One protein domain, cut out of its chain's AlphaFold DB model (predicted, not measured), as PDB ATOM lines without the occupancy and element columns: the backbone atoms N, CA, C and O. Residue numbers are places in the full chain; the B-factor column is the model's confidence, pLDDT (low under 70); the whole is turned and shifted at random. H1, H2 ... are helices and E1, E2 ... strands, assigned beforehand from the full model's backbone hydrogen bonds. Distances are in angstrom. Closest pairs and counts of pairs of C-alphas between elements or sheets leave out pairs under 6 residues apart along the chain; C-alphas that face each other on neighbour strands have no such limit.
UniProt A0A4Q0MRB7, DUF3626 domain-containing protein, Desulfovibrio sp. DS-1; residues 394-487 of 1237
ATOM      1  N   MET A 394      48.177 -30.297 -25.447       87.25
ATOM      2  CA  MET A 394      47.391 -30.715 -26.596       87.25
ATOM      3  C   MET A 394      46.752 -32.068 -26.284       87.25
ATOM      4  O   MET A 394      47.431 -32.982 -25.809       87.25
ATOM      5  N   GLN A 395      45.460 -32.201 -26.568       87.31
ATOM      6  CA  GLN A 395      44.688 -33.420 -26.357       87.31
ATOM      7  C   GLN A 395      44.354 -34.084 -27.693       87.31
ATOM      8  O   GLN A 395      43.751 -33.482 -28.585       87.31
ATOM      9  N   PHE A 396      44.694 -35.367 -27.797       84.75
ATOM     10  CA  PHE A 396      44.481 -36.179 -28.989       84.75
ATOM     11  C   PHE A 396      43.455 -37.266 -28.683       84.75
ATOM     12  O   PHE A 396      43.699 -38.167 -27.881       84.75
ATOM     13  N   GLY A 397      42.295 -37.165 -29.326       82.06
ATOM     14  CA  GLY A 397      41.218 -38.147 -29.236       82.06
ATOM     15  C   GLY A 397      40.397 -38.142 -30.517       82.06
ATOM     16  O   GLY A 397      40.371 -37.134 -31.231       82.06
ATOM     17  N   ALA A 398      39.715 -39.251 -30.807       81.38
ATOM     18  CA  ALA A 398      38.977 -39.431 -32.061       81.38
ATOM     19  C   ALA A 398      38.026 -38.257 -32.371       81.38
ATOM     20  O   ALA A 398      37.963 -37.790 -33.508       81.38
ATOM     21  N   GLN A 399      37.358 -37.719 -31.347       83.81
ATOM     22  CA  GLN A 399      36.446 -36.581 -31.481       83.81
ATOM     23  C   GLN A 399      37.159 -35.273 -31.863       83.81
ATOM     24  O   GLN A 399      36.707 -34.584 -32.778       83.81
ATOM     25  N   ARG A 400      38.275 -34.922 -31.205       85.31
ATOM     26  CA  ARG A 400      39.026 -33.688 -31.506       85.31
ATOM     27  C   ARG A 400      39.706 -33.757 -32.872       85.31
ATOM     28  O   ARG A 400      39.677 -32.786 -33.623       85.31
ATOM     29  N   THR A 401      40.229 -34.925 -33.238       83.06
ATOM     30  CA  THR A 401      40.798 -35.166 -34.570       83.06
ATOM     31  C   THR A 401      39.728 -35.074 -35.661       83.06
ATOM     32  O   THR A 401      39.957 -34.449 -36.697       83.06
ATOM     33  N   ALA A 402      38.532 -35.629 -35.430       82.94
ATOM     34  CA  ALA A 402      37.406 -35.483 -36.351       82.94
ATOM     35  C   ALA A 402      36.955 -34.018 -36.485       82.94
ATOM     36  O   ALA A 402      36.687 -33.565 -37.596       82.94
ATOM     37  N   ALA A 403      36.930 -33.259 -35.385       83.00
ATOM     38  CA  ALA A 403      36.607 -31.834 -35.402       83.00
ATOM     39  C   ALA A 403      37.640 -31.007 -36.190       83.00
ATOM     40  O   ALA A 403      37.252 -30.169 -37.003       83.00
ATOM     41  N   LEU A 404      38.941 -31.275 -36.015       86.19
ATOM     42  CA  LEU A 404      40.003 -30.657 -36.816       86.19
ATOM     43  C   LEU A 404      39.835 -30.981 -38.306       86.19
ATOM     44  O   LEU A 404      39.936 -30.094 -39.150       86.19
ATOM     45  N   ASN A 405      39.532 -32.240 -38.635       86.00
ATOM     46  CA  ASN A 405      39.288 -32.642 -40.017       86.00
ATOM     47  C   ASN A 405      38.088 -31.908 -40.620       86.00
ATOM     48  O   ASN A 405      38.216 -31.350 -41.702       86.00
ATOM     49  N   ALA A 406      36.977 -31.808 -39.892       85.81
ATOM     50  CA  ALA A 406      35.810 -31.056 -40.342       85.81
ATOM     51  C   ALA A 406      36.118 -29.561 -40.561       85.81
ATOM     52  O   ALA A 406      35.618 -28.965 -41.514       85.81
ATOM     53  N   GLN A 407      36.963 -28.951 -39.717       84.50
ATOM     54  CA  GLN A 407      37.417 -27.565 -39.906       84.50
ATOM     55  C   GLN A 407      38.267 -27.398 -41.171       84.50
ATOM     56  O   GLN A 407      38.114 -26.407 -41.883       84.50
ATOM     57  N   LEU A 408      39.142 -28.363 -41.459       85.88
ATOM     58  CA  LEU A 408      39.973 -28.369 -42.663       85.88
ATOM     59  C   LEU A 408      39.127 -28.582 -43.928       85.88
ATOM     60  O   LEU A 408      39.303 -27.866 -44.910       85.88
ATOM     61  N   ASP A 409      38.151 -29.486 -43.883       86.50
ATOM     62  CA  ASP A 409      37.259 -29.773 -45.013       86.50
ATOM     63  C   ASP A 409      36.339 -28.573 -45.332       86.50
ATOM     64  O   ASP A 409      35.981 -28.327 -46.487       86.50
ATOM     65  N   ALA A 410      35.993 -27.779 -44.314       84.88
ATOM     66  CA  ALA A 410      35.185 -26.565 -44.438       84.88
ATOM     67  C   ALA A 410      36.003 -25.277 -44.679       84.88
ATOM     68  O   ALA A 410      35.419 -24.189 -44.720       84.88
ATOM     69  N   LEU A 411      37.330 -25.369 -44.834       83.75
ATOM     70  CA  LEU A 411      38.221 -24.210 -44.917       83.75
ATOM     71  C   LEU A 411      37.923 -23.360 -46.167       83.75
ATOM     72  O   LEU A 411      37.923 -23.849 -47.300       83.75
ATOM     73  N   ARG A 412      37.650 -22.066 -45.965       78.81
ATOM     74  CA  ARG A 412      37.387 -21.088 -47.037       78.81
ATOM     75  C   ARG A 412      38.579 -20.152 -47.221       78.81
ATOM     76  O   ARG A 412      39.377 -19.962 -46.306       78.81
ATOM     77  N   GLU A 413      38.675 -19.530 -48.392       68.88
ATOM     78  CA  GLU A 413      39.632 -18.445 -48.623       68.88
ATOM     79  C   GLU A 413      39.390 -17.311 -47.611       68.88
ATOM     80  O   GLU A 413      38.245 -16.935 -47.353       68.88
ATOM     81  N   GLY A 414      40.461 -16.825 -46.976       66.31
ATOM     82  CA  GLY A 414      40.379 -15.813 -45.920       66.31
ATOM     83  C   GLY A 414      39.835 -16.305 -44.570       66.31
ATOM     84  O   GLY A 414      39.668 -15.489 -43.669       66.31
ATOM     85  N   ALA A 415      39.582 -17.612 -44.388       69.06
ATOM     86  CA  ALA A 415      39.112 -18.163 -43.109       69.06
ATOM     87  C   ALA A 415      40.135 -18.027 -41.966       69.06
ATOM     88  O   ALA A 415      39.752 -18.042 -40.798       69.06
ATOM     89  N   LEU A 416      41.421 -17.876 -42.300       69.94
ATOM     90  CA  LEU A 416      42.500 -17.588 -41.358       69.94
ATOM     91  C   LEU A 416      43.279 -16.348 -41.811       69.94
ATOM     92  O   LEU A 416      43.645 -16.260 -42.990       69.94
ATOM     93  N   PRO A 417      43.591 -15.410 -40.900       69.06
ATOM     94  CA  PRO A 417      44.409 -14.248 -41.223       69.06
ATOM     95  C   PRO A 417      45.798 -14.647 -41.744       69.06
ATOM     96  O   PRO A 417      46.577 -15.287 -41.043       69.06
ATOM     97  N   GLY A 418      46.122 -14.245 -42.977       68.38
ATOM     98  CA  GLY A 418      47.430 -14.499 -43.594       68.38
ATOM     99  C   GLY A 418      47.614 -15.881 -44.235       68.38
ATOM    100  O   GLY A 418      48.739 -16.197 -44.612       68.38
ATOM    101  N   LEU A 419      46.551 -16.686 -44.377       73.38
ATOM    102  CA  LEU A 419      46.576 -17.960 -45.107       73.38
ATOM    103  C   LEU A 419      46.499 -17.736 -46.635       73.38
ATOM    104  O   LEU A 419      45.497 -17.185 -47.101       73.38
ATOM    105  N   PRO A 420      47.493 -18.186 -47.426       75.62
ATOM    106  CA  PRO A 420      47.432 -18.150 -48.890       75.62
ATOM    107  C   PRO A 420      46.288 -19.008 -49.469       75.62
ATOM    108  O   PRO A 420      45.952 -20.062 -48.928       75.62
ATOM    109  N   ALA A 421      45.674 -18.571 -50.575       79.25
ATOM    110  CA  ALA A 421      44.511 -19.245 -51.171       79.25
ATOM    111  C   ALA A 421      44.830 -20.654 -51.718       79.25
ATOM    112  O   ALA A 421      43.998 -21.560 -51.641       79.25
ATOM    113  N   ASP A 422      46.042 -20.850 -52.233       78.31
ATOM    114  CA  ASP A 422      46.594 -22.134 -52.667       78.31
ATOM    115  C   ASP A 422      46.812 -23.087 -51.484       78.31
ATOM    116  O   ASP A 422      46.338 -24.222 -51.517       78.31
ATOM    117  N   ALA A 423      47.405 -22.601 -50.392       76.56
ATOM    118  CA  ALA A 423      47.568 -23.368 -49.159       76.56
ATOM    119  C   ALA A 423      46.220 -23.784 -48.537       76.56
ATOM    120  O   ALA A 423      46.057 -24.921 -48.088       76.56
ATOM    121  N   ALA A 424      45.221 -22.894 -48.561       79.12
ATOM    122  CA  ALA A 424      43.860 -23.209 -48.131       79.12
ATOM    123  C   ALA A 424      43.228 -24.319 -48.990       79.12
ATOM    124  O   ALA A 424      42.557 -25.215 -48.471       79.12
ATOM    125  N   ALA A 425      43.450 -24.277 -50.308       82.38
ATOM    126  CA  ALA A 425      42.960 -25.293 -51.229       82.38
ATOM    127  C   ALA A 425      43.646 -26.651 -51.015       82.38
ATOM    128  O   ALA A 425      42.963 -27.677 -51.062       82.38
ATOM    129  N   GLU A 426      44.953 -26.665 -50.737       84.88
ATOM    130  CA  GLU A 426      45.687 -27.886 -50.400       84.88
ATOM    131  C   GLU A 426      45.216 -28.493 -49.076       84.88
ATOM    132  O   GLU A 426      44.895 -29.678 -49.044       84.88
ATOM    133  N   LEU A 427      45.098 -27.706 -48.003       82.00
ATOM    134  CA  LEU A 427      44.608 -28.199 -46.708       82.00
ATOM    135  C   LEU A 427      43.186 -28.774 -46.778       82.00
ATOM    136  O   LEU A 427      42.875 -29.742 -46.086       82.00
ATOM    137  N   ARG A 428      42.323 -28.189 -47.609       87.62
ATOM    138  CA  ARG A 428      40.948 -28.661 -47.798       87.62
ATOM    139  C   ARG A 428      40.869 -29.958 -48.600       87.62
ATOM    140  O   ARG A 428      39.908 -30.701 -48.444       87.62
ATOM    141  N   ASN A 429      41.831 -30.222 -49.485       88.25
ATOM    142  CA  ASN A 429      41.837 -31.414 -50.327       88.25
ATOM    143  C   ASN A 429      42.498 -32.598 -49.588       88.25
ATOM    144  O   ASN A 429      43.720 -32.577 -49.435       88.25
ATOM    145  N   PRO A 430      41.755 -33.658 -49.199       86.44
ATOM    146  CA  PRO A 430      42.321 -34.844 -48.539       86.44
ATOM    147  C   PRO A 430      43.438 -35.528 -49.339       86.44
ATOM    148  O   PRO A 430      44.318 -36.157 -48.758       86.44
ATOM    149  N   GLU A 431      43.431 -35.359 -50.665       86.94
ATOM    150  CA  GLU A 431      44.404 -35.938 -51.593       86.94
ATOM    151  C   GLU A 431      45.637 -35.050 -51.837       86.94
ATOM    152  O   GLU A 431      46.506 -35.405 -52.642       86.94
ATOM    153  N   SER A 432      45.752 -33.888 -51.189       88.19
ATOM    154  CA  SER A 432      46.974 -33.083 -51.272       88.19
ATOM    155  C   SER A 432      48.095 -33.692 -50.423       88.19
ATOM    156  O   SER A 432      47.852 -34.376 -49.425       88.19
ATOM    157  N   GLN A 433      49.351 -33.435 -50.803       82.25
ATOM    158  CA  GLN A 433      50.493 -33.913 -50.022       82.25
ATOM    159  C   GLN A 433      50.507 -33.293 -48.619       82.25
ATOM    160  O   GLN A 433      50.644 -34.016 -47.637       82.25
ATOM    161  N   LEU A 434      50.253 -31.985 -48.521       78.81
ATOM    162  CA  LEU A 434      50.184 -31.253 -47.259       78.81
ATOM    163  C   LEU A 434      49.131 -31.832 -46.292       78.81
ATOM    164  O   LEU A 434      49.398 -32.003 -45.101       78.81
ATOM    165  N   ARG A 435      47.937 -32.177 -46.795       85.38
ATOM    166  CA  ARG A 435      46.845 -32.756 -45.996       85.38
ATOM    167  C   ARG A 435      47.127 -34.199 -45.575       85.38
ATOM    168  O   ARG A 435      46.795 -34.570 -44.442       85.38
ATOM    169  N   ARG A 436      47.773 -35.000 -46.433       86.12
ATOM    170  CA  ARG A 436      48.251 -36.350 -46.081       86.12
ATOM    171  C   ARG A 436      49.341 -36.316 -45.015       86.12
ATOM    172  O   ARG A 436      49.257 -37.092 -44.067       86.12
ATOM    173  N   ASP A 437      50.305 -35.407 -45.123       83.00
ATOM    174  CA  ASP A 437      51.411 -35.288 -44.168       83.00
ATOM    175  C   ASP A 437      50.910 -34.864 -42.776       83.00
ATOM    176  O   ASP A 437      51.291 -35.462 -41.767       83.00
ATOM    177  N   LEU A 438      49.965 -33.916 -42.705       82.44
ATOM    178  CA  LEU A 438      49.300 -33.551 -41.448       82.44
ATOM    179  C   LEU A 438      48.501 -34.725 -40.854       82.44
ATOM    180  O   LEU A 438      48.557 -34.971 -39.648       82.44
ATOM    181  N   SER A 439      47.792 -35.486 -41.692       85.25
ATOM    182  CA  SER A 439      47.045 -36.672 -41.247       85.25
ATOM    183  C   SER A 439      47.978 -37.781 -40.744       85.25
ATOM    184  O   SER A 439      47.680 -38.436 -39.747       85.25
ATOM    185  N   ALA A 440      49.138 -37.956 -41.380       83.88
ATOM    186  CA  ALA A 440      50.171 -38.891 -40.946       83.88
ATOM    187  C   ALA A 440      50.807 -38.473 -39.611       83.88
ATOM    188  O   ALA A 440      51.067 -39.333 -38.771       83.88
ATOM    189  N   ALA A 441      51.027 -37.172 -39.383       81.94
ATOM    190  CA  ALA A 441      51.495 -36.661 -38.096       81.94
ATOM    191  C   ALA A 441      50.499 -36.969 -36.968       81.94
ATOM    192  O   ALA A 441      50.902 -37.466 -35.919       81.94
ATOM    193  N   LEU A 442      49.200 -36.750 -37.205       83.56
ATOM    194  CA  LEU A 442      48.135 -37.081 -36.251       83.56
ATOM    195  C   LEU A 442      48.062 -38.589 -35.969       83.56
ATOM    196  O   LEU A 442      47.928 -38.983 -34.816       83.56
ATOM    197  N   ALA A 443      48.221 -39.437 -36.990       83.50
ATOM    198  CA  ALA A 443      48.211 -40.895 -36.832       83.50
ATOM    199  C   ALA A 443      49.418 -41.449 -36.046       83.50
ATOM    200  O   ALA A 443      49.347 -42.556 -35.518       83.50
ATOM    201  N   ARG A 444      50.530 -40.703 -35.965       84.00
ATOM    202  CA  ARG A 444      51.706 -41.068 -35.151       84.00
ATOM    203  C   ARG A 444      51.514 -40.783 -33.663       84.00
ATOM    204  O   ARG A 444      52.328 -41.245 -32.866       84.00
ATOM    205  N   VAL A 445      50.492 -40.015 -33.289       84.44
ATOM    206  CA  VAL A 445      50.204 -39.694 -31.893       84.44
ATOM    207  C   VAL A 445      49.307 -40.784 -31.300       84.44
ATOM    208  O   VAL A 445      48.195 -40.974 -31.789       84.44
ATOM    209  N   PRO A 446      49.751 -41.500 -30.249       82.56
ATOM    210  CA  PRO A 446      48.891 -42.444 -29.546       82.56
ATOM    211  C   PRO A 446      47.658 -41.745 -28.962       82.56
ATOM    212  O   PRO A 446      47.739 -40.604 -28.501       82.56
ATOM    213  N   GLU A 447      46.522 -42.438 -28.943       78.38
ATOM    214  CA  GLU A 447      45.306 -41.923 -28.312       78.38
ATOM    215  C   GLU A 447      45.552 -41.634 -26.821       78.38
ATOM    216  O   GLU A 447      46.139 -42.451 -26.108       78.38
ATOM    217  N   GLY A 448      45.153 -40.446 -26.357       73.12
ATOM    218  CA  GLY A 448      45.372 -40.012 -24.974       73.12
ATOM    219  C   GLY A 448      46.803 -39.568 -24.639       73.12
ATOM    220  O   GLY A 448      47.090 -39.303 -23.471       73.12
ATOM    221  N   ALA A 449      47.707 -39.457 -25.619       78.12
ATOM    222  CA  ALA A 449      49.050 -38.935 -25.380       78.12
ATOM    223  C   ALA A 449      49.010 -37.486 -24.862       78.12
ATOM    224  O   ALA A 449      48.372 -36.620 -25.460       78.12
ATOM    225  N   GLN A 450      49.750 -37.209 -23.785       76.31
ATOM    226  CA  GLN A 450      49.979 -35.848 -23.305       76.31
ATOM    227  C   GLN A 450      51.232 -35.273 -23.963       76.31
ATOM    228  O   GLN A 450      52.346 -35.729 -23.708       76.31
ATOM    229  N   MET A 451      51.058 -34.250 -24.793       84.38
ATOM    230  CA  MET A 451      52.169 -33.509 -25.383       84.38
ATOM    231  C   MET A 451      51.846 -32.023 -25.469       84.38
ATOM    232  O   MET A 451      50.690 -31.614 -25.455       84.38
ATOM    233  N   THR A 452      52.890 -31.211 -25.547       85.50
ATOM    234  CA  THR A 452      52.804 -29.763 -25.755       85.50
ATOM    235  C   THR A 452      52.714 -29.426 -27.242       85.50
ATOM    236  O   THR A 452      53.124 -30.226 -28.091       85.50
ATOM    237  N   LEU A 453      52.256 -28.214 -27.566       83.94
ATOM    238  CA  LEU A 453      52.244 -27.689 -28.933       83.94
ATOM    239  C   LEU A 453      53.606 -27.863 -29.619       83.94
ATOM    240  O   LEU A 453      53.671 -28.436 -30.701       83.94
ATOM    241  N   LYS A 454      54.711 -27.469 -28.972       80.25
ATOM    242  CA  LYS A 454      56.058 -27.574 -29.563       80.25
ATOM    243  C   LYS A 454      56.507 -29.016 -29.820       80.25
ATOM    244  O   LYS A 454      57.195 -29.282 -30.805       80.25
ATOM    245  N   GLN A 455      56.134 -29.958 -28.952       84.31
ATOM    246  CA  GLN A 455      56.407 -31.382 -29.182       84.31
ATOM    247  C   GLN A 455      55.622 -31.906 -30.387       84.31
ATOM    248  O   GLN A 455      56.180 -32.623 -31.216       84.31
ATOM    249  N   PHE A 456      54.357 -31.506 -30.518       83.75
ATOM    250  CA  PHE A 456      53.546 -31.867 -31.674       83.75
ATOM    251  C   PHE A 456      54.065 -31.222 -32.967       83.75
ATOM    252  O   PHE A 456      54.172 -31.896 -33.987       83.75
ATOM    253  N   GLU A 457      54.491 -29.958 -32.929       78.62
ATOM    254  CA  GLU A 457      55.120 -29.282 -34.071       78.62
ATOM    255  C   GLU A 457      56.362 -30.025 -34.575       78.62
ATOM    256  O   GLU A 457      56.562 -30.147 -35.784       78.62
ATOM    257  N   ALA A 458      57.170 -30.587 -33.670       80.75
ATOM    258  CA  ALA A 458      58.310 -31.413 -34.055       80.75
ATOM    259  C   ALA A 458      57.878 -32.696 -34.793       80.75
ATOM    260  O   ALA A 458      58.535 -33.094 -35.757       80.75
ATOM    261  N   LEU A 459      56.764 -33.322 -34.395       80.44
ATOM    262  CA  LEU A 459      56.194 -34.484 -35.090       80.44
ATOM    263  C   LEU A 459      55.628 -34.111 -36.467       80.44
ATOM    264  O   LEU A 459      55.842 -34.839 -37.437       80.44
ATOM    265  N   VAL A 460      54.952 -32.963 -36.563       76.88
ATOM    266  CA  VAL A 460      54.419 -32.408 -37.818       76.88
ATOM    267  C   VAL A 460      55.557 -32.108 -38.800       76.88
ATOM    268  O   VAL A 460      55.497 -32.520 -39.961       76.88
ATOM    269  N   ALA A 461      56.653 -31.510 -38.323       75.25
ATOM    270  CA  ALA A 461      57.850 -31.272 -39.126       75.25
ATOM    271  C   ALA A 461      58.496 -32.577 -39.628       75.25
ATOM    272  O   ALA A 461      58.887 -32.670 -40.793       75.25
ATOM    273  N   GLN A 462      58.562 -33.616 -38.784       79.00
ATOM    274  CA  GLN A 462      59.039 -34.953 -39.172       79.00
ATOM    275  C   GLN A 462      58.125 -35.662 -40.184       79.00
ATOM    276  O   GLN A 462      58.543 -36.643 -40.804       79.00
ATOM    277  N   ALA A 463      56.871 -35.233 -40.323       71.69
ATOM    278  CA  ALA A 463      55.928 -35.786 -41.287       71.69
ATOM    279  C   ALA A 463      56.005 -35.116 -42.670       71.69
ATOM    280  O   ALA A 463      55.323 -35.568 -43.577       71.69
ATOM    281  N   GLY A 464      56.847 -34.091 -42.855       67.50
ATOM    282  CA  GLY A 464      57.030 -33.409 -44.145       67.50
ATOM    283  C   GLY A 464      56.354 -32.041 -44.235       67.50
ATOM    284  O   GLY A 464      56.697 -31.256 -45.119       67.50
ATOM    285  N   VAL A 465      55.499 -31.689 -43.267       68.44
ATOM    286  CA  VAL A 465      54.932 -30.340 -43.130       68.44
ATOM    287  C   VAL A 465      55.991 -29.425 -42.506       68.44
ATOM    288  O   VAL A 465      56.071 -29.261 -41.289       68.44
ATOM    289  N   ARG A 466      56.877 -28.861 -43.333       55.78
ATOM    290  CA  ARG A 466      57.928 -27.948 -42.855       55.78
ATOM    291  C   ARG A 466      57.323 -26.616 -42.405       55.78
ATOM    292  O   ARG A 466      56.713 -25.910 -43.204       55.78
ATOM    293  N   GLY A 467      57.565 -26.234 -41.153       51.53
ATOM    294  CA  GLY A 467      57.562 -24.826 -40.756       51.53
ATOM    295  C   GLY A 467      58.888 -24.213 -41.196       51.53
ATOM    296  O   GLY A 467      59.937 -24.623 -40.702       51.53
ATOM    297  N   GLU A 468      58.899 -23.305 -42.170       45.41
ATOM    298  CA  GLU A 468      60.153 -22.646 -42.543       45.41
ATOM    299  C   GLU A 468      60.527 -21.603 -41.482       45.41
ATOM    300  O   GLU A 468      59.754 -20.703 -41.176       45.41
ATOM    301  N   MET A 469      61.738 -21.728 -40.926       40.78
ATOM    302  CA  MET A 469      62.336 -20.857 -39.898       40.78
ATOM    303  C   MET A 469      62.689 -19.434 -40.402       40.78
ATOM    304  O   MET A 469      63.722 -18.877 -40.034       40.78
ATOM    305  N   GLY A 470      61.861 -18.831 -41.254       41.00
ATOM    306  CA  GLY A 470      62.034 -17.476 -41.784       41.00
ATOM    307  C   GLY A 470      60.753 -16.656 -41.637       41.00
ATOM    308  O   GLY A 470      59.661 -17.209 -41.634       41.00
ATOM    309  N   ALA A 471      60.890 -15.333 -41.528       37.59
ATOM    310  CA  ALA A 471      59.869 -14.371 -41.089       37.59
ATOM    311  C   ALA A 471      58.537 -14.298 -41.887       37.59
ATOM    312  O   ALA A 471      57.771 -13.364 -41.664       37.59
ATOM    313  N   ILE A 472      58.246 -15.216 -42.823       42.59
ATOM    314  CA  ILE A 472      57.035 -15.193 -43.667       42.59
ATOM    315  C   ILE A 472      56.536 -16.608 -44.098       42.59
ATOM    316  O   ILE A 472      55.961 -16.735 -45.175       42.59
ATOM    317  N   GLY A 473      56.730 -17.691 -43.323       49.94
ATOM    318  CA  GLY A 473      56.382 -19.065 -43.766       49.94
ATOM    319  C   GLY A 473      55.575 -19.929 -42.777       49.94
ATOM    320  O   GLY A 473      56.018 -20.179 -41.667       49.94
ATOM    321  N   ASN A 474      54.414 -20.444 -43.211       52.91
ATOM    322  CA  ASN A 474      53.571 -21.511 -42.614       52.91
ATOM    323  C   ASN A 474      52.993 -21.357 -41.186       52.91
ATOM    324  O   ASN A 474      52.291 -22.256 -40.719       52.91
ATOM    325  N   ASP A 475      53.150 -20.207 -40.525       61.72
ATOM    326  CA  ASP A 475      52.544 -19.930 -39.204       61.72
ATOM    327  C   ASP A 475      50.998 -19.944 -39.178       61.72
ATOM    328  O   ASP A 475      50.390 -19.946 -38.110       61.72
ATOM    329  N   TRP A 476      50.335 -19.999 -40.335       68.25
ATOM    330  CA  TRP A 476      48.873 -20.012 -40.456       68.25
ATOM    331  C   TRP A 476      48.205 -21.330 -40.024       68.25
ATOM    332  O   TRP A 476      47.010 -21.316 -39.741       68.25
ATOM    333  N   VAL A 477      48.931 -22.454 -39.916       71.88
ATOM    334  CA  VAL A 477      48.364 -23.723 -39.395       71.88
ATOM    335  C   VAL A 477      48.256 -23.712 -37.868       71.88
ATOM    336  O   VAL A 477      47.323 -24.284 -37.305       71.88
ATOM    337  N   ARG A 478      49.190 -23.042 -37.181       78.62
ATOM    338  CA  ARG A 478      49.285 -23.038 -35.712       78.62
ATOM    339  C   ARG A 478      47.995 -22.593 -35.009       78.62
ATOM    340  O   ARG A 478      47.559 -23.326 -34.122       78.62
ATOM    341  N   PRO A 479      47.328 -21.487 -35.410       80.00
ATOM    342  CA  PRO A 479      46.043 -21.105 -34.827       80.00
ATOM    343  C   PRO A 479      44.989 -22.219 -34.917       80.00
ATOM    344  O   PRO A 479      44.273 -22.455 -33.950       80.00
ATOM    345  N   MET A 480      44.915 -22.954 -36.039       78.06
ATOM    346  CA  MET A 480      43.957 -24.062 -36.190       78.06
ATOM    347  C   MET A 480      44.258 -25.219 -35.243       78.06
ATOM    348  O   MET A 480      43.341 -25.778 -34.646       78.06
ATOM    349  N   LEU A 481      45.537 -25.590 -35.118       81.19
ATOM    350  CA  LEU A 481      45.954 -26.683 -34.241       81.19
ATOM    351  C   LEU A 481      45.611 -26.366 -32.792       81.19
ATOM    352  O   LEU A 481      45.020 -27.203 -32.118       81.19
ATOM    353  N   VAL A 482      45.923 -25.152 -32.340       84.62
ATOM    354  CA  VAL A 482      45.576 -24.692 -30.992       84.62
ATOM    355  C   VAL A 482      44.061 -24.713 -30.810       84.62
ATOM    356  O   VAL A 482      43.569 -25.353 -29.888       84.62
ATOM    357  N   ARG A 483      43.302 -24.115 -31.733       84.25
ATOM    358  CA  ARG A 483      41.839 -24.062 -31.647       84.25
ATOM    359  C   ARG A 483      41.178 -25.442 -31.559       84.25
ATOM    360  O   ARG A 483      40.164 -25.590 -30.881       84.25
ATOM    361  N   ALA A 484      41.700 -26.439 -32.269       84.44
ATOM    362  CA  ALA A 484      41.097 -27.769 -32.313       84.44
ATOM    363  C   ALA A 484      41.597 -28.708 -31.202       84.44
ATOM    364  O   ALA A 484      40.829 -29.521 -30.681       84.44
ATOM    365  N   LEU A 485      42.881 -28.622 -30.850       86.75
ATOM    366  CA  LEU A 485      43.564 -29.631 -30.038       86.75
ATOM    367  C   LEU A 485      44.022 -29.118 -28.670       86.75
ATOM    368  O   LEU A 485      44.332 -29.952 -27.826       86.75
ATOM    369  N   ALA A 486      44.064 -27.806 -28.419       88.25
ATOM    370  CA  ALA A 486      44.499 -27.303 -27.118       88.25
ATOM    371  C   ALA A 486      43.554 -27.749 -25.995       88.25
ATOM    372  O   ALA A 486      42.323 -27.756 -26.135       88.25
ATOM    373  N   ASP A 487      44.153 -28.119 -24.873       88.75
ATOM    374  CA  ASP A 487      43.471 -28.582 -23.675       88.75
ATOM    375  C   ASP A 487      43.475 -27.474 -22.619       88.75
ATOM    376  O   ASP A 487      44.419 -27.319 -21.840       88.75
TER     377      ASP A 487
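Overview. This is residues 394 to 487 of the 1237 residues of the protein "DUF3626 domain-containing protein" of Desulfovibrio sp. DS-1 (UniProt A0A4Q0MRB7). H1, H3, H4 and H5 stand round a middle as a ring only partly closed by contact, with H2 at one end and short strand E1 at the other. The 94 printed residues include five named helices and one named strand, ordered H1, H2, H3, E1, H4, H5: mostly helix, compact, radius of gyration of the C-alphas 12.5 A, spans 33 by 28 by 23 A.

Arrangement. H1, residues 398 to 409, touches H5, residues 477 to 485, with residues 400 to 404 alone; C-alphas 404 and 484 are closest, 5.5 A. H1 and H2, residues 421 to 428, form a helical hairpin; closest C-alphas 409 and 428, 4.8 A. H3, residues 433 to 443, touches H4, residues 453 to 462; closest C-alphas 441 and 460, 5.2 A. E1, residues 450 to 452, pairs with no named strand. In the five helices every O i to N i+4 pair is within hydrogen-bond range.

Along the chain. H1 starts at C-alpha 398 (38.977, -39.431, -32.061), 16.2 A long; H3 is 15.1 A, H4 14.3 A. H5 ends at C-alpha 485 (43.564, -29.631, -30.038).

Size, cuts and confidence. The printed part has no cut. Links H1 to H2 and H4 to H5 are long. Residues 413 to 418 and 464 to 476 are under pLDDT 70.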